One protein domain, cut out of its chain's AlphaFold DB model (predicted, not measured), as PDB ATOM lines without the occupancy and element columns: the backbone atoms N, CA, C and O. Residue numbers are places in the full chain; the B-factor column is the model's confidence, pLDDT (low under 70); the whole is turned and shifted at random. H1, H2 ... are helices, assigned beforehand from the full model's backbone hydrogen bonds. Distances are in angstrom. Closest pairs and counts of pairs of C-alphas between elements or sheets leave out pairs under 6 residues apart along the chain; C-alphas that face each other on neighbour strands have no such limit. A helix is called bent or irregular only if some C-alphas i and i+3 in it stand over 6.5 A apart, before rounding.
ATOM      1  N   ARG A  21       6.189   9.672  38.768       87.12
ATOM      2  CA  ARG A  21       6.730   8.328  38.500       87.12
ATOM      3  C   ARG A  21       5.633   7.310  38.176       87.12
ATOM      4  O   ARG A  21       5.791   6.515  37.256       87.12
ATOM      5  N   ALA A  22       4.522   7.339  38.911       92.00
ATOM      6  CA  ALA A  22       3.416   6.410  38.704       92.00
ATOM      7  C   ALA A  22       2.724   6.648  37.351       92.00
ATOM      8  O   ALA A  22       2.407   5.689  36.648       92.00
ATOM      9  N   TRP A  23       2.571   7.913  36.946       94.69
ATOM     10  CA  TRP A  23       2.065   8.275  35.620       94.69
ATOM     11  C   TRP A  23       2.981   7.813  34.490       94.69
ATOM     12  O   TRP A  23       2.504   7.192  33.543       94.69
ATOM     13  N   VAL A  24       4.289   8.072  34.598       91.12
ATOM     14  CA  VAL A  24       5.272   7.635  33.592       91.12
ATOM     15  C   VAL A  24       5.249   6.114  33.445       91.12
ATOM     16  O   VAL A  24       5.189   5.614  32.324       91.12
ATOM     17  N   ASN A  25       5.201   5.377  34.559       91.31
ATOM     18  CA  ASN A  25       5.096   3.920  34.538       91.31
ATOM     19  C   ASN A  25       3.798   3.441  33.873       91.31
ATOM     20  O   ASN A  25       3.836   2.533  33.048       91.31
ATOM     21  N   ALA A  26       2.655   4.055  34.192       95.12
ATOM     22  CA  ALA A  26       1.363   3.690  33.614       95.12
ATOM     23  C   ALA A  26       1.301   3.936  32.100       95.12
ATOM     24  O   ALA A  26       0.891   3.054  31.341       95.12
ATOM     25  N   VAL A  27       1.744   5.116  31.656       95.25
ATOM     26  CA  VAL A  27       1.807   5.472  30.233       95.25
ATOM     27  C   VAL A  27       2.792   4.562  29.505       95.25
ATOM     28  O   VAL A  27       2.435   3.972  28.487       95.25
ATOM     29  N   GLY A  28       3.999   4.393  30.052       92.94
ATOM     30  CA  GLY A  28       5.031   3.526  29.491       92.94
ATOM     31  C   GLY A  28       4.554   2.083  29.336       92.94
ATOM     32  O   GLY A  28       4.688   1.512  28.257       92.94
ATOM     33  N   LEU A  29       3.913   1.523  30.368       94.19
ATOM     34  CA  LEU A  29       3.316   0.187  30.330       94.19
ATOM     35  C   LEU A  29       2.284   0.064  29.206       94.19
ATOM     36  O   LEU A  29       2.335  -0.878  28.415       94.19
ATOM     37  N   ILE A  30       1.327   0.991  29.134       93.94
ATOM     38  CA  ILE A  30       0.225   0.886  28.173       93.94
ATOM     39  C   ILE A  30       0.729   1.056  26.743       93.94
ATOM     40  O   ILE A  30       0.338   0.268  25.882       93.94
ATOM     41  N   LEU A  31       1.626   2.009  26.488       93.38
ATOM     42  CA  LEU A  31       2.235   2.186  25.169       93.38
ATOM     43  C   LEU A  31       3.074   0.973  24.763       93.38
ATOM     44  O   LEU A  31       2.935   0.491  23.639       93.38
ATOM     45  N   LEU A  32       3.886   0.435  25.677       94.12
ATOM     46  CA  LEU A  32       4.684  -0.763  25.428       94.12
ATOM     47  C   LEU A  32       3.800  -1.960  25.067       94.12
ATOM     48  O   LEU A  32       4.085  -2.672  24.108       94.12
ATOM     49  N   LEU A  33       2.708  -2.174  25.803       92.12
ATOM     50  CA  LEU A  33       1.804  -3.292  25.544       92.12
ATOM     51  C   LEU A  33       0.952  -3.093  24.287       92.12
ATOM     52  O   LEU A  33       0.624  -4.078  23.633       92.12
ATOM     53  N   LEU A  34       0.635  -1.852  23.906       89.75
ATOM     54  CA  LEU A  34       0.026  -1.558  22.605       89.75
ATOM     55  C   LEU A  34       0.997  -1.854  21.456       89.75
ATOM     56  O   LEU A  34       0.600  -2.481  20.474       89.75
ATOM     57  N   ALA A  35       2.266  -1.457  21.588       90.62
ATOM     58  CA  ALA A  35       3.303  -1.781  20.612       90.62
ATOM     59  C   ALA A  35       3.525  -3.300  20.516       90.62
ATOM     60  O   ALA A  35       3.595  -3.849  19.419       90.62
ATOM     61  N   TRP A  36       3.551  -3.997  21.654       91.31
ATOM     62  CA  TRP A  36       3.646  -5.455  21.694       91.31
ATOM     63  C   TRP A  36       2.442  -6.138  21.041       91.31
ATOM     64  O   TRP A  36       2.619  -7.051  20.240       91.31
ATOM     65  N   GLN A  37       1.223  -5.674  21.332       88.44
ATOM     66  CA  GLN A  37       0.010  -6.178  20.691       88.44
ATOM     67  C   GLN A  37       0.084  -6.004  19.171       88.44
ATOM     68  O   GLN A  37      -0.230  -6.937  18.442       88.44
ATOM     69  N   TYR A  38       0.539  -4.841  18.696       87.88
ATOM     70  CA  TYR A  38       0.731  -4.595  17.269       87.88
ATOM     71  C   TYR A  38       1.722  -5.590  16.647       87.88
ATOM     72  O   TYR A  38       1.408  -6.203  15.629       87.88
ATOM     73  N   VAL A  39       2.874  -5.818  17.290       90.00
ATOM     74  CA  VAL A  39       3.858  -6.818  16.844       90.00
ATOM     75  C   VAL A  39       3.245  -8.219  16.796       90.00
ATOM     76  O   VAL A  39       3.429  -8.919  15.806       90.00
ATOM     77  N   LEU A  40       2.482  -8.623  17.817       87.56
ATOM     78  CA  LEU A  40       1.802  -9.920  17.832       87.56
ATOM     79  C   LEU A  40       0.782 -10.061  16.701       87.56
ATOM     80  O   LEU A  40       0.730 -11.120  16.080       87.56
ATOM     81  N   THR A  41       0.003  -9.018  16.404       85.50
ATOM     82  CA  THR A  41      -0.941  -9.027  15.279       85.50
ATOM     83  C   THR A  41      -0.207  -9.204  13.953       85.50
ATOM     84  O   THR A  41      -0.569 -10.078  13.170       85.50
ATOM     85  N   GLN A  42       0.870  -8.445  13.732       86.25
ATOM     86  CA  GLN A  42       1.679  -8.564  12.517       86.25
ATOM     87  C   GLN A  42       2.320  -9.953  12.400       86.25
ATOM     88  O   GLN A  42       2.271 -10.577  11.341       86.25
ATOM     89  N   LEU A  43       2.873 -10.486  13.492       86.88
ATOM     90  CA  LEU A  43       3.422 -11.841  13.516       86.88
ATOM     91  C   LEU A  43       2.348 -12.891  13.226       86.88
ATOM     92  O   LEU A  43       2.598 -13.799  12.440       86.88
ATOM     93  N   TYR A  44       1.159 -12.765  13.814       85.38
ATOM     94  CA  TYR A  44       0.047 -13.682  13.581       85.38
ATOM     95  C   TYR A  44      -0.348 -13.724  12.102       85.38
ATOM     96  O   TYR A  44      -0.442 -14.813  11.541       85.38
ATOM     97  N   GLU A  45      -0.499 -12.568  11.451       84.12
ATOM     98  CA  GLU A  45      -0.852 -12.476  10.025       84.12
ATOM     99  C   GLU A  45       0.161 -13.182   9.110       84.12
ATOM    100  O   GLU A  45      -0.226 -13.803   8.124       84.12
ATOM    101  N   HIS A  46       1.450 -13.157   9.454       85.56
ATOM    102  CA  HIS A  46       2.491 -13.826   8.668       85.56
ATOM    103  C   HIS A  46       2.616 -15.314   9.020       85.56
ATOM    104  O   HIS A  46       2.722 -16.166   8.139       85.56
ATOM    105  N   VAL A  47       2.585 -15.651  10.310       84.81
ATOM    106  CA  VAL A  47       2.751 -17.027  10.801       84.81
ATOM    107  C   VAL A  47       1.548 -17.889  10.439       84.81
ATOM    108  O   VAL A  47       1.719 -19.074  10.139       84.81
ATOM    109  N   ILE A  48       0.338 -17.317  10.403       81.31
ATOM    110  CA  ILE A  48      -0.868 -18.081  10.084       81.31
ATOM    111  C   ILE A  48      -0.817 -18.682   8.673       81.31
ATOM    112  O   ILE A  48      -1.360 -19.762   8.457       81.31
ATOM    113  N   LEU A  49      -0.116 -18.020   7.749       79.56
ATOM    114  CA  LEU A  49       0.066 -18.460   6.365       79.56
ATOM    115  C   LEU A  49       1.146 -19.540   6.216       79.56
ATOM    116  O   LEU A  49       1.114 -20.310   5.259       79.56
ATOM    117  N   LEU A  50       2.098 -19.604   7.151       81.69
ATOM    118  CA  LEU A  50       3.242 -20.520   7.094       81.69
ATOM    119  C   LEU A  50       2.964 -21.865   7.774       81.69
ATOM    120  O   LEU A  50       3.613 -22.863   7.461       81.69
ATOM    121  N   ILE A  51       2.017 -21.905   8.713       83.38
ATOM    122  CA  ILE A  51       1.713 -23.100   9.504       83.38
ATOM    123  C   ILE A  51       0.390 -23.716   9.044       83.38
ATOM    124  O   ILE A  51      -0.645 -23.057   9.009       83.38
ATOM    125  N   ASN A  52       0.385 -25.023   8.763       81.75
ATOM    126  CA  ASN A  52      -0.862 -25.756   8.553       81.75
ATOM    127  C   ASN A  52      -1.518 -26.085   9.906       81.75
ATOM    128  O   ASN A  52      -1.304 -27.155  10.485       81.75
ATOM    129  N   TRP A  53      -2.335 -25.154  10.403       79.38
ATOM    130  CA  TRP A  53      -3.005 -25.235  11.710       79.38
ATOM    131  C   TRP A  53      -3.850 -26.494  11.914       79.38
ATOM    132  O   TRP A  53      -4.039 -26.913  13.053       79.38
ATOM    133  N   ARG A  54      -4.308 -27.147  10.835       79.50
ATOM    134  CA  ARG A  54      -5.089 -28.394  10.920       79.50
ATOM    135  C   ARG A  54      -4.299 -29.572  11.494       79.50
ATOM    136  O   ARG A  54      -4.913 -30.519  11.972       79.50
ATOM    137  N   HIS A  55      -2.968 -29.525  11.456       85.81
ATOM    138  CA  HIS A  55      -2.105 -30.592  11.978       85.81
ATOM    139  C   HIS A  55      -1.522 -30.292  13.362       85.81
ATOM    140  O   HIS A  55      -0.788 -31.117  13.910       85.81
ATOM    141  N   ILE A  56      -1.840 -29.140  13.956       88.38
ATOM    142  CA  ILE A  56      -1.374 -28.822  15.305       88.38
ATOM    143  C   ILE A  56      -2.227 -29.588  16.310       88.38
ATOM    144  O   ILE A  56      -3.446 -29.437  16.367       88.38
ATOM    145  N   SER A  57      -1.579 -30.411  17.137       92.38
ATOM    146  CA  SER A  57      -2.284 -31.088  18.225       92.38
ATOM    147  C   SER A  57      -2.880 -30.065  19.210       92.38
ATOM    148  O   SER A  57      -2.226 -29.058  19.507       92.38
ATOM    149  N   PRO A  58      -4.056 -30.332  19.810       90.75
ATOM    150  CA  PRO A  58      -4.656 -29.428  20.794       90.75
ATOM    151  C   PRO A  58      -3.711 -29.062  21.948       90.75
ATOM    152  O   PRO A  58      -3.710 -27.932  22.421       90.75
ATOM    153  N   LYS A  59      -2.838 -29.993  22.366       93.12
ATOM    154  CA  LYS A  59      -1.833 -29.754  23.415       93.12
ATOM    155  C   LYS A  59      -0.849 -28.648  23.032       93.12
ATOM    156  O   LYS A  59      -0.596 -27.757  23.833       93.12
ATOM    157  N   VAL A  60      -0.315 -28.694  21.808       90.31
ATOM    158  CA  VAL A  60       0.615 -27.670  21.304       90.31
ATOM    159  C   VAL A  60      -0.090 -26.320  21.205       90.31
ATOM    160  O   VAL A  60       0.479 -25.312  21.611       90.31
ATOM    161  N   TRP A  61      -1.346 -26.304  20.755       87.69
ATOM    162  CA  TRP A  61      -2.150 -25.083  20.711       87.69
ATOM    163  C   TRP A  61      -2.295 -24.427  22.093       87.69
ATOM    164  O   TRP A  61      -2.019 -23.237  22.234       87.69
ATOM    165  N   TYR A  62      -2.633 -25.194  23.135       91.69
ATOM    166  CA  TYR A  62      -2.720 -24.657  24.500       91.69
ATOM    167  C   TYR A  62      -1.381 -24.127  25.026       91.69
ATOM    168  O   TYR A  62      -1.358 -23.090  25.687       91.69
ATOM    169  N   VAL A  63      -0.265 -24.795  24.713       93.69
ATOM    170  CA  VAL A  63       1.075 -24.309  25.085       93.69
ATOM    171  C   VAL A  63       1.381 -22.978  24.399       93.69
ATOM    172  O   VAL A  63       1.842 -22.049  25.059       93.69
ATOM    173  N   LEU A  64       1.087 -22.848  23.103       90.31
ATOM    174  CA  LEU A  64       1.291 -21.597  22.367       90.31
ATOM    175  C   LEU A  64       0.432 -20.457  22.927       90.31
ATOM    176  O   LEU A  64       0.939 -19.351  23.106       90.31
ATOM    177  N   LEU A  65      -0.833 -20.727  23.265       89.56
ATOM    178  CA  LEU A  65      -1.704 -19.744  23.913       89.56
ATOM    179  C   LEU A  65      -1.158 -19.301  25.274       89.56
ATOM    180  O   LEU A  65      -1.149 -18.106  25.566       89.56
ATOM    181  N   LEU A  66      -0.672 -20.238  26.090       93.31
ATOM    182  CA  LEU A  66      -0.071 -19.917  27.383       93.31
ATOM    183  C   LEU A  66       1.184 -19.052  27.216       93.31
ATOM    184  O   LEU A  66       1.342 -18.057  27.920       93.31
ATOM    185  N   LEU A  67       2.053 -19.396  26.263       93.31
ATOM    186  CA  LEU A  67       3.248 -18.609  25.962       93.31
ATOM    187  C   LEU A  67       2.889 -17.200  25.486       93.31
ATOM    188  O   LEU A  67       3.473 -16.237  25.976       93.31
ATOM    189  N   ALA A  68       1.904 -17.061  24.597       89.88
ATOM    190  CA  ALA A  68       1.422 -15.760  24.137       89.88
ATOM    191  C   ALA A  68       0.803 -14.931  25.278       89.88
ATOM    192  O   ALA A  68       0.998 -13.720  25.335       89.88
ATOM    193  N   PHE A  69       0.098 -15.574  26.214       91.56
ATOM    194  CA  PHE A  69      -0.484 -14.909  27.380       91.56
ATOM    195  C   PHE A  69       0.571 -14.447  28.396       91.56
ATOM    196  O   PHE A  69       0.403 -13.403  29.022       91.56
ATOM    197  N   LEU A  70       1.656 -15.209  28.569       94.25
ATOM    198  CA  LEU A  70       2.742 -14.883  29.503       94.25
ATOM    199  C   LEU A  70       3.830 -13.994  28.886       94.25
ATOM    200  O   LEU A  70       4.578 -13.350  29.625       94.25
ATOM    201  N   SER A  71       3.919 -13.907  27.558       94.81
ATOM    202  CA  SER A  71       4.935 -13.105  26.868       94.81
ATOM    203  C   SER A  71       4.983 -11.625  27.286       94.81
ATOM    204  O   SER A  71       6.093 -11.090  27.352       94.81
ATOM    205  N   PRO A  72       3.866 -10.944  27.634       94.12
ATOM    206  CA  PRO A  72       3.908  -9.564  28.109       94.12
ATOM    207  C   PRO A  72       4.778  -9.376  29.356       94.12
ATOM    208  O   PRO A  72       5.425  -8.342  29.486       94.12
ATOM    209  N   ILE A  73       4.852 -10.380  30.240       95.75
ATOM    210  CA  ILE A  73       5.687 -10.328  31.450       95.75
ATOM    211  C   ILE A  73       7.156 -10.171  31.056       95.75
ATOM    212  O   ILE A  73       7.842  -9.285  31.564       95.75
ATOM    213  N   ALA A  74       7.624 -11.000  30.120       95.25
ATOM    214  CA  ALA A  74       8.991 -10.929  29.621       95.25
ATOM    215  C   ALA A  74       9.246  -9.590  28.915       95.25
ATOM    216  O   ALA A  74      10.235  -8.926  29.207       95.25
ATOM    217  N   VAL A  75       8.334  -9.148  28.046       95.00
ATOM    218  CA  VAL A  75       8.473  -7.875  27.317       95.00
ATOM    219  C   VAL A  75       8.621  -6.696  28.277       95.00
ATOM    220  O   VAL A  75       9.540  -5.894  28.114       95.00
ATOM    221  N   VAL A  76       7.773  -6.609  29.304       94.06
ATOM    222  CA  VAL A  76       7.850  -5.540  30.310       94.06
ATOM    223  C   VAL A  76       9.128  -5.663  31.144       94.06
ATOM    224  O   VAL A  76       9.799  -4.655  31.356       94.06
ATOM    225  N   ALA A  77       9.512  -6.870  31.570       93.69
ATOM    226  CA  ALA A  77      10.731  -7.087  32.352       93.69
ATOM    227  C   ALA A  77      11.992  -6.650  31.592       93.69
ATOM    228  O   ALA A  77      12.832  -5.928  32.135       93.69
ATOM    229  N   PHE A  78      12.105  -7.040  30.319       93.62
ATOM    230  CA  PHE A  78      13.210  -6.629  29.457       93.62
ATOM    231  C   PHE A  78      13.171  -5.127  29.180       93.62
ATOM    232  O   PHE A  78      14.188  -4.463  29.362       93.62
ATOM    233  N   ALA A  79      12.023  -4.567  28.792       91.69
ATOM    234  CA  ALA A  79      11.910  -3.135  28.523       91.69
ATOM    235  C   ALA A  79      12.310  -2.301  29.744       91.69
ATOM    236  O   ALA A  79      13.070  -1.346  29.616       91.69
ATOM    237  N   HIS A  80      11.863  -2.699  30.935       86.81
ATOM    238  CA  HIS A  80      12.197  -2.011  32.171       86.81
ATOM    239  C   HIS A  80      13.695  -2.122  32.503       86.81
ATOM    240  O   HIS A  80      14.326  -1.109  32.801       86.81
ATOM    241  N   HIS A  81      14.291  -3.316  32.383       88.06
ATOM    242  CA  HIS A  81      15.738  -3.524  32.563       88.06
ATOM    243  C   HIS A  81      16.572  -2.652  31.618       88.06
ATOM    244  O   HIS A  81      17.470  -1.925  32.046       88.06
ATOM    245  N   TRP A  82      16.253  -2.690  30.325       87.50
ATOM    246  CA  TRP A  82      16.986  -1.936  29.313       87.50
ATOM    247  C   TRP A  82      16.768  -0.430  29.434       87.50
ATOM    248  O   TRP A  82      17.713   0.323  29.222       87.50
ATOM    249  N   MET A  83      15.573   0.018  29.823       84.56
ATOM    250  CA  MET A  83      15.299   1.433  30.063       84.56
ATOM    251  C   MET A  83      16.171   1.988  31.190       84.56
ATOM    252  O   MET A  83      16.823   3.006  30.976       84.56
ATOM    253  N   HIS A  84      16.251   1.311  32.343       80.75
ATOM    254  CA  HIS A  84      17.140   1.740  33.435       80.75
ATOM    255  C   HIS A  84      18.591   1.788  32.988       80.75
ATOM    256  O   HIS A  84      19.264   2.788  33.192       80.75
ATOM    257  N   ARG A  85      19.045   0.762  32.265       82.25
ATOM    258  CA  ARG A  85      20.411   0.734  31.745       82.25
ATOM    259  C   ARG A  85      20.703   1.884  30.775       82.25
ATOM    260  O   ARG A  85      21.789   2.457  30.812       82.25
ATOM    261  N   LEU A  86      19.767   2.203  29.881       83.94
ATOM    262  CA  LEU A  86      19.911   3.328  28.958       83.94
ATOM    263  C   LEU A  86      19.959   4.649  29.731       83.94
ATOM    264  O   LEU A  86      20.855   5.454  29.491       83.94
ATOM    265  N   LEU A  87      19.056   4.850  30.691       81.19
ATOM    266  CA  LEU A  87      19.035   6.056  31.517       81.19
ATOM    267  C   LEU A  87      20.314   6.205  32.348       81.19
ATOM    268  O   LEU A  87      20.899   7.280  32.344       81.19
ATOM    269  N   ASP A  88      20.818   5.133  32.957       79.25
ATOM    270  CA  ASP A  88      22.061   5.155  33.736       79.25
ATOM    271  C   ASP A  88      23.294   5.502  32.891       79.25
ATOM    272  O   ASP A  88      24.235   6.121  33.392       79.25
ATOM    273  N   ASN A  89      23.300   5.097  31.615       80.62
ATOM    274  CA  ASN A  89      24.399   5.362  30.689       80.62
ATOM    275  C   ASN A  89      24.362   6.787  30.118       80.62
ATOM    276  O   ASN A  89      25.413   7.407  29.975       80.62
ATOM    277  N   PHE A  90      23.178   7.295  29.759       82.62
ATOM    278  CA  PHE A  90      23.025   8.608  29.116       82.62
ATOM    279  C   PHE A  90      22.779   9.749  30.112       82.62
ATOM    280  O   PHE A  90      23.126  10.893  29.830       82.62
ATOM    281  N   PHE A  91      22.214   9.441  31.279       81.56
ATOM    282  CA  PHE A  91      21.855  10.389  32.333       81.56
ATOM    283  C   PHE A  91      22.299   9.853  33.705       81.56
ATOM    284  O   PHE A  91      21.460   9.567  34.560       81.56
ATOM    285  N   PRO A  92      23.610   9.722  33.966       71.81
ATOM    286  CA  PRO A  92      24.121   9.134  35.207       71.81
ATOM    287  C   PRO A  92      23.714   9.909  36.472       71.81
ATOM    288  O   PRO A  92      23.706   9.336  37.558       71.81
ATOM    289  N   GLU A  93      23.339  11.185  36.343       73.62
ATOM    290  CA  GLU A  93      22.786  12.006  37.432       73.62
ATOM    291  C   GLU A  93      21.360  11.595  37.844       73.62
ATOM    292  O   GLU A  93      20.904  11.951  38.925       73.62
ATOM    293  N   SER A  94      20.658  10.819  37.010       67.75
ATOM    294  CA  SER A  94      19.318  10.294  37.310       67.75
ATOM    295  C   SER A  94      19.325   9.074  38.239       67.75
ATOM    296  O   SER A  94      18.255   8.596  38.625       67.75
ATOM    297  N   LYS A  95      20.513   8.588  38.627       62.03
ATOM    298  CA  LYS A  95      20.675   7.449  39.533       62.03
ATOM    299  C   LYS A  95      20.016   7.745  40.872       62.03
ATOM    300  O   LYS A  95      20.470   8.594  41.640       62.03
ATOM    301  N   LEU A  96      18.955   7.006  41.175       60.47
ATOM    302  CA  LEU A  96      18.368   7.035  42.503       60.47
ATOM    303  C   LEU A  96      19.255   6.218  43.457       60.47
ATOM    304  O   LEU A  96      19.763   5.168  43.064       60.47
ATOM    305  N   PRO A  97      19.403   6.630  44.728       53.41
ATOM    306  CA  PRO A  97      20.177   5.876  45.721       53.41
ATOM    307  C   PRO A  97      19.665   4.443  45.947       53.41
ATOM    308  O   PRO A  97      20.382   3.608  46.482       53.41
ATOM    309  N   GLU A  98      18.410   4.176  45.571       52.12
ATOM    310  CA  GLU A  98      17.742   2.876  45.707       52.12
ATOM    311  C   GLU A  98      17.974   1.936  44.510       52.12
ATOM    312  O   GLU A  98      17.661   0.751  44.601       52.12
ATOM    313  N   THR A  99      18.492   2.435  43.384       55.75
ATOM    314  CA  THR A  99      18.786   1.625  42.196       55.75
ATOM    315  C   THR A  99      20.277   1.330  42.154       55.75
ATOM    316  O   THR A  99      21.057   2.081  41.570       55.75
ATOM    317  N   GLU A 100      20.684   0.237  42.804       55.66
ATOM    318  CA  GLU A 100      22.006  -0.345  42.573       55.66
ATOM    319  C   GLU A 100      22.162  -0.615  41.070       55.66
ATOM    320  O   GLU A 100      21.244  -1.129  40.427       55.66
ATOM    321  N   THR A 101      23.309  -0.243  40.496       58.56
ATOM    322  CA  THR A 101      23.616  -0.521  39.088       58.56
ATOM    323  C   THR A 101      23.379  -2.001  38.827       58.56
ATOM    324  O   THR A 101      24.041  -2.818  39.459       58.56
ATOM    325  N   VAL A 102      22.452  -2.357  37.935       60.12
ATOM    326  CA  VAL A 102      22.137  -3.763  37.644       60.12
ATOM    327  C   VAL A 102      23.154  -4.284  36.618       60.12
ATOM    328  O   VAL A 102      23.048  -3.934  35.438       60.12
ATOM    329  N   PRO A 103      24.170  -5.086  37.001       65.56
ATOM    330  CA  PRO A 103      25.113  -5.626  36.030       65.56
ATOM    331  C   PRO A 103      24.438  -6.707  35.174       65.56
ATOM    332  O   PRO A 103      23.736  -7.576  35.684       65.56
ATOM    333  N   GLY A 104      24.699  -6.691  33.863       75.44
ATOM    334  CA  GLY A 104      24.319  -7.771  32.946       75.44
ATOM    335  C   GLY A 104      23.332  -7.390  31.837       75.44
ATOM    336  O   GLY A 104      22.742  -6.309  31.800       75.44
ATOM    337  N   THR A 105      23.184  -8.292  30.867       81.44
ATOM    338  CA  THR A 105      22.285  -8.139  29.706       81.44
ATOM    339  C   THR A 105      20.872  -8.655  29.960       81.44
ATOM    340  O   THR A 105      19.961  -8.306  29.213       81.44
ATOM    341  N   PHE A 106      20.689  -9.481  30.991       87.69
ATOM    342  CA  PHE A 106      19.419 -10.121  31.312       87.69
ATOM    343  C   PHE A 106      18.730  -9.447  32.505       87.69
ATOM    344  O   PHE A 106      19.421  -9.023  33.433       87.69
ATOM    345  N   PRO A 107      17.384  -9.380  32.501       87.56
ATOM    346  CA  PRO A 107      16.618  -8.845  33.618       87.56
ATOM    347  C   PRO A 107      16.835  -9.679  34.884       87.56
ATOM    348  O   PRO A 107      16.703 -10.907  34.870       87.56
ATOM    349  N   GLY A 108      17.128  -8.993  35.988       88.31
ATOM    350  CA  GLY A 108      17.166  -9.596  37.318       88.31
ATOM    351  C   GLY A 108      15.766  -9.879  37.870       88.31
ATOM    352  O   GLY A 108      14.753  -9.492  37.284       88.31
ATOM    353  N   ILE A 109      15.694 -10.521  39.039       88.81
ATOM    354  CA  ILE A 109      14.420 -10.900  39.680       88.81
ATOM    355  C   ILE A 109      13.478  -9.706  39.898       88.81
ATOM    356  O   ILE A 109      12.271  -9.829  39.701       88.81
ATOM    357  N   MET A 110      14.023  -8.530  40.224       85.81
ATOM    358  CA  MET A 110      13.227  -7.317  40.416       85.81
ATOM    359  C   MET A 110      12.577  -6.839  39.109       85.81
ATOM    360  O   MET A 110      11.419  -6.425  39.107       85.81
ATOM    361  N   SER A 111      13.276  -6.961  37.979       89.69
ATOM    362  CA  SER A 111      12.721  -6.641  36.661       89.69
ATOM    363  C   SER A 111      11.612  -7.615  36.266       89.69
ATOM    364  O   SER A 111      10.592  -7.194  35.726       89.69
ATOM    365  N   TRP A 112      11.757  -8.904  36.591       93.38
ATOM    366  CA  TRP A 112      10.686  -9.891  36.409       93.38
ATOM    367  C   TRP A 112       9.463  -9.590  37.273       93.38
ATOM    368  O   TRP A 112       8.339  -9.668  36.780       93.38
ATOM    369  N   TRP A 113       9.673  -9.188  38.529       91.75
ATOM    370  CA  TRP A 113       8.597  -8.732  39.406       91.75
ATOM    371  C   TRP A 113       7.860  -7.525  38.818       91.75
ATOM    372  O   TRP A 113       6.633  -7.520  38.759       91.75
ATOM    373  N   GLN A 114       8.593  -6.540  38.299       91.00
ATOM    374  CA  GLN A 114       8.010  -5.375  37.626       91.00
ATOM    375  C   GLN A 114       7.253  -5.764  36.351       91.00
ATOM    376  O   GLN A 114       6.194  -5.201  36.074       91.00
ATOM    377  N   GLY A 115       7.751  -6.759  35.612       93.31
ATOM    378  CA  GLY A 115       7.051  -7.354  34.477       93.31
ATOM    379  C   GLY A 115       5.723  -7.994  34.870       93.31
ATOM    380  O   GLY A 115       4.690  -7.716  34.258       93.31
ATOM    381  N   LEU A 116       5.732  -8.801  35.932       95.19
ATOM    382  CA  LEU A 116       4.538  -9.453  36.465       95.19
ATOM    383  C   LEU A 116       3.530  -8.425  36.985       95.19
ATOM    384  O   LEU A 116       2.355  -8.480  36.622       95.19
ATOM    385  N   PHE A 117       3.988  -7.467  37.792       95.12
ATOM    386  CA  PHE A 117       3.145  -6.401  38.319       95.12
ATOM    387  C   PHE A 117       2.534  -5.569  37.190       95.12
ATOM    388  O   PHE A 117       1.331  -5.333  37.194       95.12
ATOM    389  N   GLY A 118       3.331  -5.176  36.191       94.94
ATOM    390  CA  GLY A 118       2.841  -4.452  35.019       94.94
ATOM    391  C   GLY A 118       1.774  -5.239  34.258       94.94
ATOM    392  O   GLY A 118       0.744  -4.679  33.879       94.94
ATOM    393  N   TRP A 119       1.956  -6.552  34.095       95.69
ATOM    394  CA  TRP A 119       0.950  -7.399  33.456       95.69
ATOM    395  C   TRP A 119      -0.358  -7.464  34.254       95.69
ATOM    396  O   TRP A 119      -1.435  -7.237  33.702       95.69
ATOM    397  N   VAL A 120      -0.279  -7.673  35.568       96.12
ATOM    398  CA  VAL A 120      -1.454  -7.659  36.453       96.12
ATOM    399  C   VAL A 120      -2.137  -6.287  36.447       96.12
ATOM    400  O   VAL A 120      -3.359  -6.208  36.319       96.12
ATOM    401  N   ALA A 121      -1.369  -5.198  36.505       96.44
ATOM    402  CA  ALA A 121      -1.891  -3.836  36.459       96.44
ATOM    403  C   ALA A 121      -2.613  -3.544  35.137       96.44
ATOM    404  O   ALA A 121      -3.660  -2.888  35.131       96.44
ATOM    405  N   LYS A 122      -2.120  -4.082  34.016       94.31
ATOM    406  CA  LYS A 122      -2.819  -4.021  32.729       94.31
ATOM    407  C   LYS A 122      -4.148  -4.775  32.768       94.31
ATOM    408  O   LYS A 122      -5.149  -4.231  32.301       94.31
ATOM    409  N   LEU A 123      -4.175  -5.995  33.302       94.94
ATOM    410  CA  LEU A 123      -5.402  -6.798  33.369       94.94
ATOM    411  C   LEU A 123      -6.465  -6.119  34.239       94.94
ATOM    412  O   LEU A 123      -7.598  -5.940  33.792       94.94
ATOM    413  N   ILE A 124      -6.083  -5.666  35.436       97.00
ATOM    414  CA  ILE A 124      -6.989  -4.986  36.370       97.00
ATOM    415  C   ILE A 124      -7.489  -3.665  35.779       97.00
ATOM    416  O   ILE A 124      -8.692  -3.408  35.785       97.00
ATOM    417  N   SER A 125      -6.594  -2.837  35.231       96.19
ATOM    418  CA  SER A 125      -6.999  -1.556  34.640       96.19
ATOM    419  C   SER A 125      -7.909  -1.741  33.427       96.19
ATOM    420  O   SER A 125      -8.866  -0.986  33.273       96.19
ATOM    421  N   SER A 126      -7.675  -2.772  32.607       92.44
ATOM    422  CA  SER A 126      -8.554  -3.109  31.482       92.44
ATOM    423  C   SER A 126      -9.931  -3.542  31.975       92.44
ATOM    424  O   SER A 126     -10.928  -2.999  31.507       92.44
ATOM    425  N   ALA A 127      -9.998  -4.462  32.944       93.81
ATOM    426  CA  ALA A 127     -11.260  -4.940  33.503       93.81
ATOM    427  C   ALA A 127     -12.095  -3.790  34.079       93.81
ATOM    428  O   ALA A 127     -13.248  -3.618  33.690       93.81
ATOM    429  N   ILE A 128     -11.491  -2.948  34.923       95.50
ATOM    430  CA  ILE A 128     -12.179  -1.796  35.514       95.50
ATOM    431  C   ILE A 128     -12.613  -0.812  34.423       95.50
ATOM    432  O   ILE A 128     -13.757  -0.376  34.450       95.50
ATOM    433  N   ALA A 129     -11.767  -0.503  33.434       92.31
ATOM    434  CA  ALA A 129     -12.147   0.396  32.344       92.31
ATOM    435  C   ALA A 129     -13.364  -0.119  31.560       92.31
ATOM    436  O   ALA A 129     -14.290   0.649  31.296       92.31
ATOM    437  N   TYR A 130     -13.399  -1.414  31.228       89.06
ATOM    438  CA  TYR A 130     -14.552  -2.026  30.561       89.06
ATOM    439  C   TYR A 130     -15.802  -2.008  31.442       89.06
ATOM    440  O   TYR A 130     -16.869  -1.637  30.959       89.06
ATOM    441  N   THR A 131     -15.685  -2.348  32.727       90.69
ATOM    442  CA  THR A 131     -16.814  -2.290  33.665       90.69
ATOM    443  C   THR A 131     -17.330  -0.865  33.836       90.69
ATOM    444  O   THR A 131     -18.536  -0.659  33.841       90.69
ATOM    445  N   THR A 132     -16.450   0.136  33.919       91.19
ATOM    446  CA  THR A 132     -16.854   1.545  33.972       91.19
ATOM    447  C   THR A 132     -17.636   1.929  32.723       91.19
ATOM    448  O   THR A 132     -18.707   2.510  32.846       91.19
ATOM    449  N   LEU A 133     -17.157   1.565  31.530       89.50
ATOM    450  CA  LEU A 133     -17.880   1.832  30.285       89.50
ATOM    451  C   LEU A 133     -19.236   1.110  30.225       89.50
ATOM    452  O   LEU A 133     -20.201   1.688  29.730       89.50
ATOM    453  N   ALA A 134     -19.335  -0.101  30.779       88.75
ATOM    454  CA  ALA A 134     -20.582  -0.867  30.850       88.75
ATOM    455  C   ALA A 134     -21.694  -0.164  31.636       88.75
ATOM    456  O   ALA A 134     -22.864  -0.370  31.344       88.75
ATOM    457  N   LEU A 135     -21.345   0.688  32.602       90.62
ATOM    458  CA  LEU A 135     -22.338   1.440  33.376       90.62
ATOM    459  C   LEU A 135     -23.008   2.560  32.567       90.62
ATOM    460  O   LEU A 135     -24.082   3.020  32.948       90.62
ATOM    461  N   PHE A 136     -22.379   3.019  31.481       88.75
ATOM    462  CA  PHE A 136     -22.830   4.188  30.715       88.75
ATOM    463  C   PHE A 136     -23.251   3.861  29.279       88.75
ATOM    464  O   PHE A 136     -23.862   4.699  28.617       88.75
ATOM    465  N   LEU A 137     -22.910   2.675  28.776       87.75
ATOM    466  CA  LEU A 137     -23.171   2.259  27.402       87.75
ATOM    467  C   LEU A 137     -24.220   1.148  27.356       87.75
ATOM    468  O   LEU A 137     -24.295   0.315  28.251       87.75
ATOM    469  N   SER A 138     -25.002   1.107  26.277       87.62
ATOM    470  CA  SER A 138     -25.870  -0.038  25.991       87.62
ATOM    471  C   SER A 138     -25.051  -1.275  25.611       87.62
ATOM    472  O   SER A 138     -23.935  -1.151  25.099       87.62
ATOM    473  N   ASP A 139     -25.625  -2.469  25.768       86.38
ATOM    474  CA  ASP A 139     -24.957  -3.742  25.444       86.38
ATOM    475  C   ASP A 139     -24.440  -3.797  23.996       86.38
ATOM    476  O   ASP A 139     -23.334  -4.280  23.729       86.38
ATOM    477  N   ASN A 140     -25.209  -3.237  23.054       83.75
ATOM    478  CA  ASN A 140     -24.827  -3.150  21.642       83.75
ATOM    479  C   ASN A 140     -23.620  -2.228  21.440       83.75
ATOM    480  O   ASN A 140     -22.706  -2.559  20.681       83.75
ATOM    481  N   ALA A 141     -23.592  -1.085  22.133       82.25
ATOM    482  CA  ALA A 141     -22.448  -0.188  22.095       82.25
ATOM    483  C   ALA A 141     -21.227  -0.868  22.724       82.25
ATOM    484  O   ALA A 141     -20.174  -0.912  22.096       82.25
ATOM    485  N   LEU A 142     -21.358  -1.479  23.902       81.12
ATOM    486  CA  LEU A 142     -20.245  -2.145  24.580       81.12
ATOM    487  C   LEU A 142     -19.642  -3.286  23.751       81.12
ATOM    488  O   LEU A 142     -18.420  -3.370  23.626       81.12
ATOM    489  N   SER A 143     -20.484  -4.112  23.129       81.12
ATOM    490  CA  SER A 143     -20.046  -5.176  22.217       81.12
ATOM    491  C   SER A 143     -19.285  -4.605  21.020       81.12
ATOM    492  O   SER A 143     -18.235  -5.127  20.640       81.12
ATOM    493  N   TYR A 144     -19.765  -3.487  20.468       78.75
ATOM    494  CA  TYR A 144     -19.076  -2.759  19.406       78.75
ATOM    495  C   TYR A 144     -17.700  -2.239  19.861       78.75
ATOM    496  O   TYR A 144     -16.713  -2.459  19.159       78.75
ATOM    497  N   TYR A 145     -17.589  -1.632  21.051       76.06
ATOM    498  CA  TYR A 145     -16.302  -1.191  21.613       76.06
ATOM    499  C   TYR A 145     -15.339  -2.355  21.855       76.06
ATOM    500  O   TYR A 145     -14.150  -2.238  21.557       76.06
ATOM    501  N   PHE A 146     -15.837  -3.469  22.395       76.00
ATOM    502  CA  PHE A 146     -15.022  -4.645  22.670       76.00
ATOM    503  C   PHE A 146     -14.440  -5.219  21.380       76.00
ATOM    504  O   PHE A 146     -13.226  -5.365  21.279       76.00
ATOM    505  N   LEU A 147     -15.274  -5.463  20.365       74.06
ATOM    506  CA  LEU A 147     -14.822  -5.986  19.074       74.06
ATOM    507  C   LEU A 147     -13.822  -5.036  18.404       74.06
ATOM    508  O   LEU A 147     -12.733  -5.455  18.009       74.06
ATOM    509  N   LYS A 148     -14.141  -3.738  18.353       74.38
ATOM    510  CA  LYS A 148     -13.293  -2.726  17.710       74.38
ATOM    511  C   LYS A 148     -11.952  -2.521  18.404       74.38
ATOM    512  O   LYS A 148     -10.981  -2.185  17.734       74.38
ATOM    513  N   PHE A 149     -11.865  -2.769  19.710       70.56
ATOM    514  CA  PHE A 149     -10.595  -2.728  20.432       70.56
ATOM    515  C   PHE A 149      -9.573  -3.743  19.889       70.56
ATOM    516  O   PHE A 149      -8.370  -3.470  19.914       70.56
ATOM    517  N   PHE A 150     -10.043  -4.890  19.384       65.69
ATOM    518  CA  PHE A 150      -9.191  -5.947  18.833       65.69
ATOM    519  C   PHE A 150      -9.017  -5.877  17.314       65.69
ATOM    520  O   PHE A 150      -8.005  -6.369  16.820       65.69
ATOM    521  N   THR A 151      -9.966  -5.291  16.578       66.50
ATOM    522  CA  THR A 151      -9.976  -5.358  15.106       66.50
ATOM    523  C   THR A 151      -9.576  -4.068  14.399       66.50
ATOM    524  O   THR A 151      -9.083  -4.135  13.279       66.50
ATOM    525  N   ASP A 152      -9.803  -2.897  15.000       64.12
ATOM    526  CA  ASP A 152      -9.601  -1.619  14.314       64.12
ATOM    527  C   ASP A 152      -8.298  -0.918  14.734       64.12
ATOM    528  O   ASP A 152      -7.815  -1.014  15.871       64.12
ATOM    529  N   GLY A 153      -7.741  -0.155  13.787       63.41
ATOM    530  CA  GLY A 153      -6.631   0.772  14.012       63.41
ATOM    531  C   GLY A 153      -6.969   1.909  14.991       63.41
ATOM    532  O   GLY A 153      -7.965   1.882  15.713       63.41
ATOM    533  N   TRP A 154      -6.115   2.933  15.055       64.75
ATOM    534  CA  TRP A 154      -6.307   4.076  15.956       64.75
ATOM    535  C   TRP A 154      -7.609   4.836  15.639       64.75
ATOM    536  O   TRP A 154      -7.713   5.528  14.633       64.75
ATOM    537  N   ASN A 155      -8.600   4.711  16.522       69.62
ATOM    538  CA  ASN A 155      -9.911   5.361  16.458       69.62
ATOM    539  C   ASN A 155     -10.193   6.039  17.813       69.62
ATOM    540  O   ASN A 155      -9.782   5.523  18.852       69.62
ATOM    541  N   VAL A 156     -10.919   7.165  17.821       66.25
ATOM    542  CA  VAL A 156     -11.373   7.868  19.037       66.25
ATOM    543  C   VAL A 156     -12.028   6.940  20.075       66.25
ATOM    544  O   VAL A 156     -11.769   7.066  21.272       66.25
ATOM    545  N   TRP A 157     -12.781   5.932  19.634       70.00
ATOM    546  CA  TRP A 157     -13.437   4.946  20.495       70.00
ATOM    547  C   TRP A 157     -12.456   4.013  21.217       70.00
ATOM    548  O   TRP A 157     -12.784   3.455  22.260       70.00
ATOM    549  N   ARG A 158     -11.225   3.883  20.710       76.81
ATOM    550  CA  ARG A 158     -10.131   3.162  21.374       76.81
ATOM    551  C   ARG A 158      -9.414   4.036  22.408       76.81
ATOM    552  O   ARG A 158      -8.860   3.510  23.367       76.81
ATOM    553  N   VAL A 159      -9.443   5.359  22.247       84.31
ATOM    554  CA  VAL A 159      -8.718   6.305  23.112       84.31
ATOM    555  C   VAL A 159      -9.358   6.409  24.497       84.31
ATOM    556  O   VAL A 159      -8.644   6.394  25.496       84.31
ATOM    557  N   VAL A 160     -10.689   6.450  24.581       86.69
ATOM    558  CA  VAL A 160     -11.414   6.555  25.863       86.69
ATOM    559  C   VAL A 160     -11.046   5.430  26.848       86.69
ATOM    560  O   VAL A 160     -10.590   5.749  27.949       86.69
ATOM    561  N   PRO A 161     -11.161   4.129  26.499       88.06
ATOM    562  CA  PRO A 161     -10.762   3.061  27.413       88.06
ATOM    563  C   PRO A 161      -9.267   3.104  27.742       88.06
ATOM    564  O   PRO A 161      -8.897   2.773  28.865       88.06
ATOM    565  N   ILE A 162      -8.404   3.546  26.817       91.00
ATOM    566  CA  ILE A 162      -6.968   3.718  27.081       91.00
ATOM    567  C   ILE A 162      -6.732   4.777  28.163       91.00
ATOM    568  O   ILE A 162      -5.965   4.526  29.086       91.00
ATOM    569  N   ILE A 163      -7.402   5.930  28.096       93.44
ATOM    570  CA  ILE A 163      -7.260   6.989  29.108       93.44
ATOM    571  C   ILE A 163      -7.682   6.468  30.484       93.44
ATOM    572  O   ILE A 163      -6.937   6.623  31.453       93.44
ATOM    573  N   ILE A 164      -8.834   5.797  30.566       93.94
ATOM    574  CA  ILE A 164      -9.326   5.211  31.820       93.94
ATOM    575  C   ILE A 164      -8.314   4.184  32.358       93.94
ATOM    576  O   ILE A 164      -7.969   4.217  33.540       93.94
ATOM    577  N   GLN A 165      -7.767   3.329  31.487       95.00
ATOM    578  CA  GLN A 165      -6.721   2.372  31.854       95.00
ATOM    579  C   GLN A 165      -5.462   3.060  32.394       95.00
ATOM    580  O   GLN A 165      -4.938   2.607  33.408       95.00
ATOM    581  N   ILE A 166      -4.989   4.145  31.766       96.81
ATOM    582  CA  ILE A 166      -3.810   4.899  32.233       96.81
ATOM    583  C   ILE A 166      -4.060   5.447  33.637       96.81
ATOM    584  O   ILE A 166      -3.204   5.284  34.504       96.81
ATOM    585  N   ILE A 167      -5.229   6.045  33.880       96.38
ATOM    586  CA  ILE A 167      -5.588   6.588  35.195       96.38
ATOM    587  C   ILE A 167      -5.543   5.476  36.250       96.38
ATOM    588  O   ILE A 167      -4.854   5.605  37.260       96.38
ATOM    589  N   ILE A 168      -6.224   4.355  36.003       96.94
ATOM    590  CA  ILE A 168      -6.285   3.240  36.958       96.94
ATOM    591  C   ILE A 168      -4.900   2.624  37.174       96.94
ATOM    592  O   ILE A 168      -4.505   2.381  38.312       96.94
ATOM    593  N   ALA A 169      -4.134   2.408  36.104       96.94
ATOM    594  CA  ALA A 169      -2.775   1.887  36.199       96.94
ATOM    595  C   ALA A 169      -1.860   2.827  36.999       96.94
ATOM    596  O   ALA A 169      -1.058   2.344  37.798       96.94
ATOM    597  N   ALA A 170      -2.005   4.148  36.862       96.62
ATOM    598  CA  ALA A 170      -1.248   5.115  37.658       96.62
ATOM    599  C   ALA A 170      -1.570   4.984  39.156       96.62
ATOM    600  O   ALA A 170      -0.656   4.989  39.982       96.62
ATOM    601  N   PHE A 171      -2.838   4.778  39.520       95.88
ATOM    602  CA  PHE A 171      -3.206   4.483  40.908       95.88
ATOM    603  C   PHE A 171      -2.633   3.148  41.405       95.88
ATOM    604  O   PHE A 171      -2.154   3.083  42.536       95.88
ATOM    605  N   LEU A 172      -2.615   2.104  40.570       96.00
ATOM    606  CA  LEU A 172      -2.004   0.819  40.930       96.00
ATOM    607  C   LEU A 172      -0.491   0.950  41.163       96.00
ATOM    608  O   LEU A 172       0.016   0.440  42.159       96.00
ATOM    609  N   TYR A 173       0.227   1.680  40.304       94.25
ATOM    610  CA  TYR A 173       1.656   1.954  40.504       94.25
ATOM    611  C   TYR A 173       1.924   2.816  41.742       94.25
ATOM    612  O   TYR A 173       2.896   2.580  42.457       94.25
ATOM    613  N   GLN A 174       1.063   3.794  42.032       93.50
ATOM    614  CA  GLN A 174       1.159   4.577  43.266       93.50
ATOM    615  C   GLN A 174       0.976   3.685  44.502       93.50
ATOM    616  O   GLN A 174       1.708   3.830  45.482       93.50
ATOM    617  N   PHE A 175       0.020   2.756  44.449       92.12
ATOM    618  CA  PHE A 175      -0.222   1.790  45.515       92.12
ATOM    619  C   PHE A 175       0.985   0.869  45.739       92.12
ATOM    620  O   PHE A 175       1.435   0.734  46.877       92.12
ATOM    621  N   GLU A 176       1.550   0.297  44.674       92.19
ATOM    622  CA  GLU A 176       2.745  -0.559  44.740       92.19
ATOM    623  C   GLU A 176       3.929   0.164  45.386       92.19
ATOM    624  O   GLU A 176       4.530  -0.347  46.334       92.19
ATOM    625  N   TYR A 177       4.180   1.404  44.969       89.06
ATOM    626  CA  TYR A 177       5.217   2.235  45.564       89.06
ATOM    627  C   TYR A 177       4.988   2.457  47.067       89.06
ATOM    628  O   TYR A 177       5.905   2.283  47.874       89.06
ATOM    629  N   SER A 178       3.762   2.807  47.469       88.25
ATOM    630  CA  SER A 178       3.425   3.019  48.881       88.25
ATOM    631  C   SER A 178       3.581   1.752  49.727       88.25
ATOM    632  O   SER A 178       4.015   1.847  50.878       88.25
ATOM    633  N   VAL A 179       3.252   0.577  49.185       88.31
ATOM    634  CA  VAL A 179       3.456  -0.710  49.869       88.31
ATOM    635  C   VAL A 179       4.946  -0.999  50.036       88.31
ATOM    636  O   VAL A 179       5.380  -1.279  51.153       88.31
ATOM    637  N   ASN A 180       5.744  -0.848  48.977       85.81
ATOM    638  CA  ASN A 180       7.189  -1.083  49.030       85.81
ATOM    639  C   ASN A 180       7.880  -0.189  50.065       85.81
ATOM    640  O   ASN A 180       8.652  -0.677  50.888       85.81
TER     641      ASN A 180
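What this domain is: This is residues 21 to 180 of the 189 residues of an uncharacterized protein of Calothrix sp. NIES-4105 (UniProt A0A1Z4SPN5). A bent long helix, H2, joins a loose stack of crossed helices: its second arm H2b crosses H3, H3 crosses H5, and the first half of H1 packs across these three. Residues 42 to 52, 54 to 60 and 62 to 67, from the end of H1 into arm H2a, stick out from this core, and the short H4 makes a corner with the start of H5. The printed part has 160 residues, with five named helices, H1 to H5 in chain order, and no named strand, all helix in class. It is only just loose, close to compact, with a radius of gyration of the C-alphas of 18.3 A, and spans 50 by 44 by 26 A.

Where its parts are: H2, residues 58 to 90, was assigned as one helix by its hydrogen bonds but is bent, C-alphas 69 and 72 being 7.0 A apart; its arms are H2a, residues 58 to 69, and H2b, residues 72 to 90, 26.4 A long. H1, residues 21 to 50, runs 42.8 A from C-alpha 21 at (6.730, 8.328, 38.500). H3 is residues 109 to 134, 37.5 A; H4 is residues 139 to 151; H5, residues 156 to 180, 36.4 A, ends at (7.189, -1.083, 49.030).

How they stand to each other: H2b touches H3 at a steep tilt of 61 degrees, closest at the C-alphas of Ala 77 and Gly 115, 4.3 A. H3 touches H5, with C-alphas 125 and 165 closest at 4.8 A. H1 touches H5 with residues 22 to 30 alone, C-alphas 22 and 170 closest at 5.0 A. H2a touches no helix. Every O i to N i+4 pair is within hydrogen-bond range in H2a, H2b and H3; H1 has 24 of 26, H4 8 of 9, H5 19 of 21.

The domain as a whole: The farthest C-alphas, of Arg 54 and Glu 93, are 55.8 A apart. The printed part has no cut; the link from H2 to H3 is long. pLDDT is under 70 at residues 94 to 103 and 150 to 156.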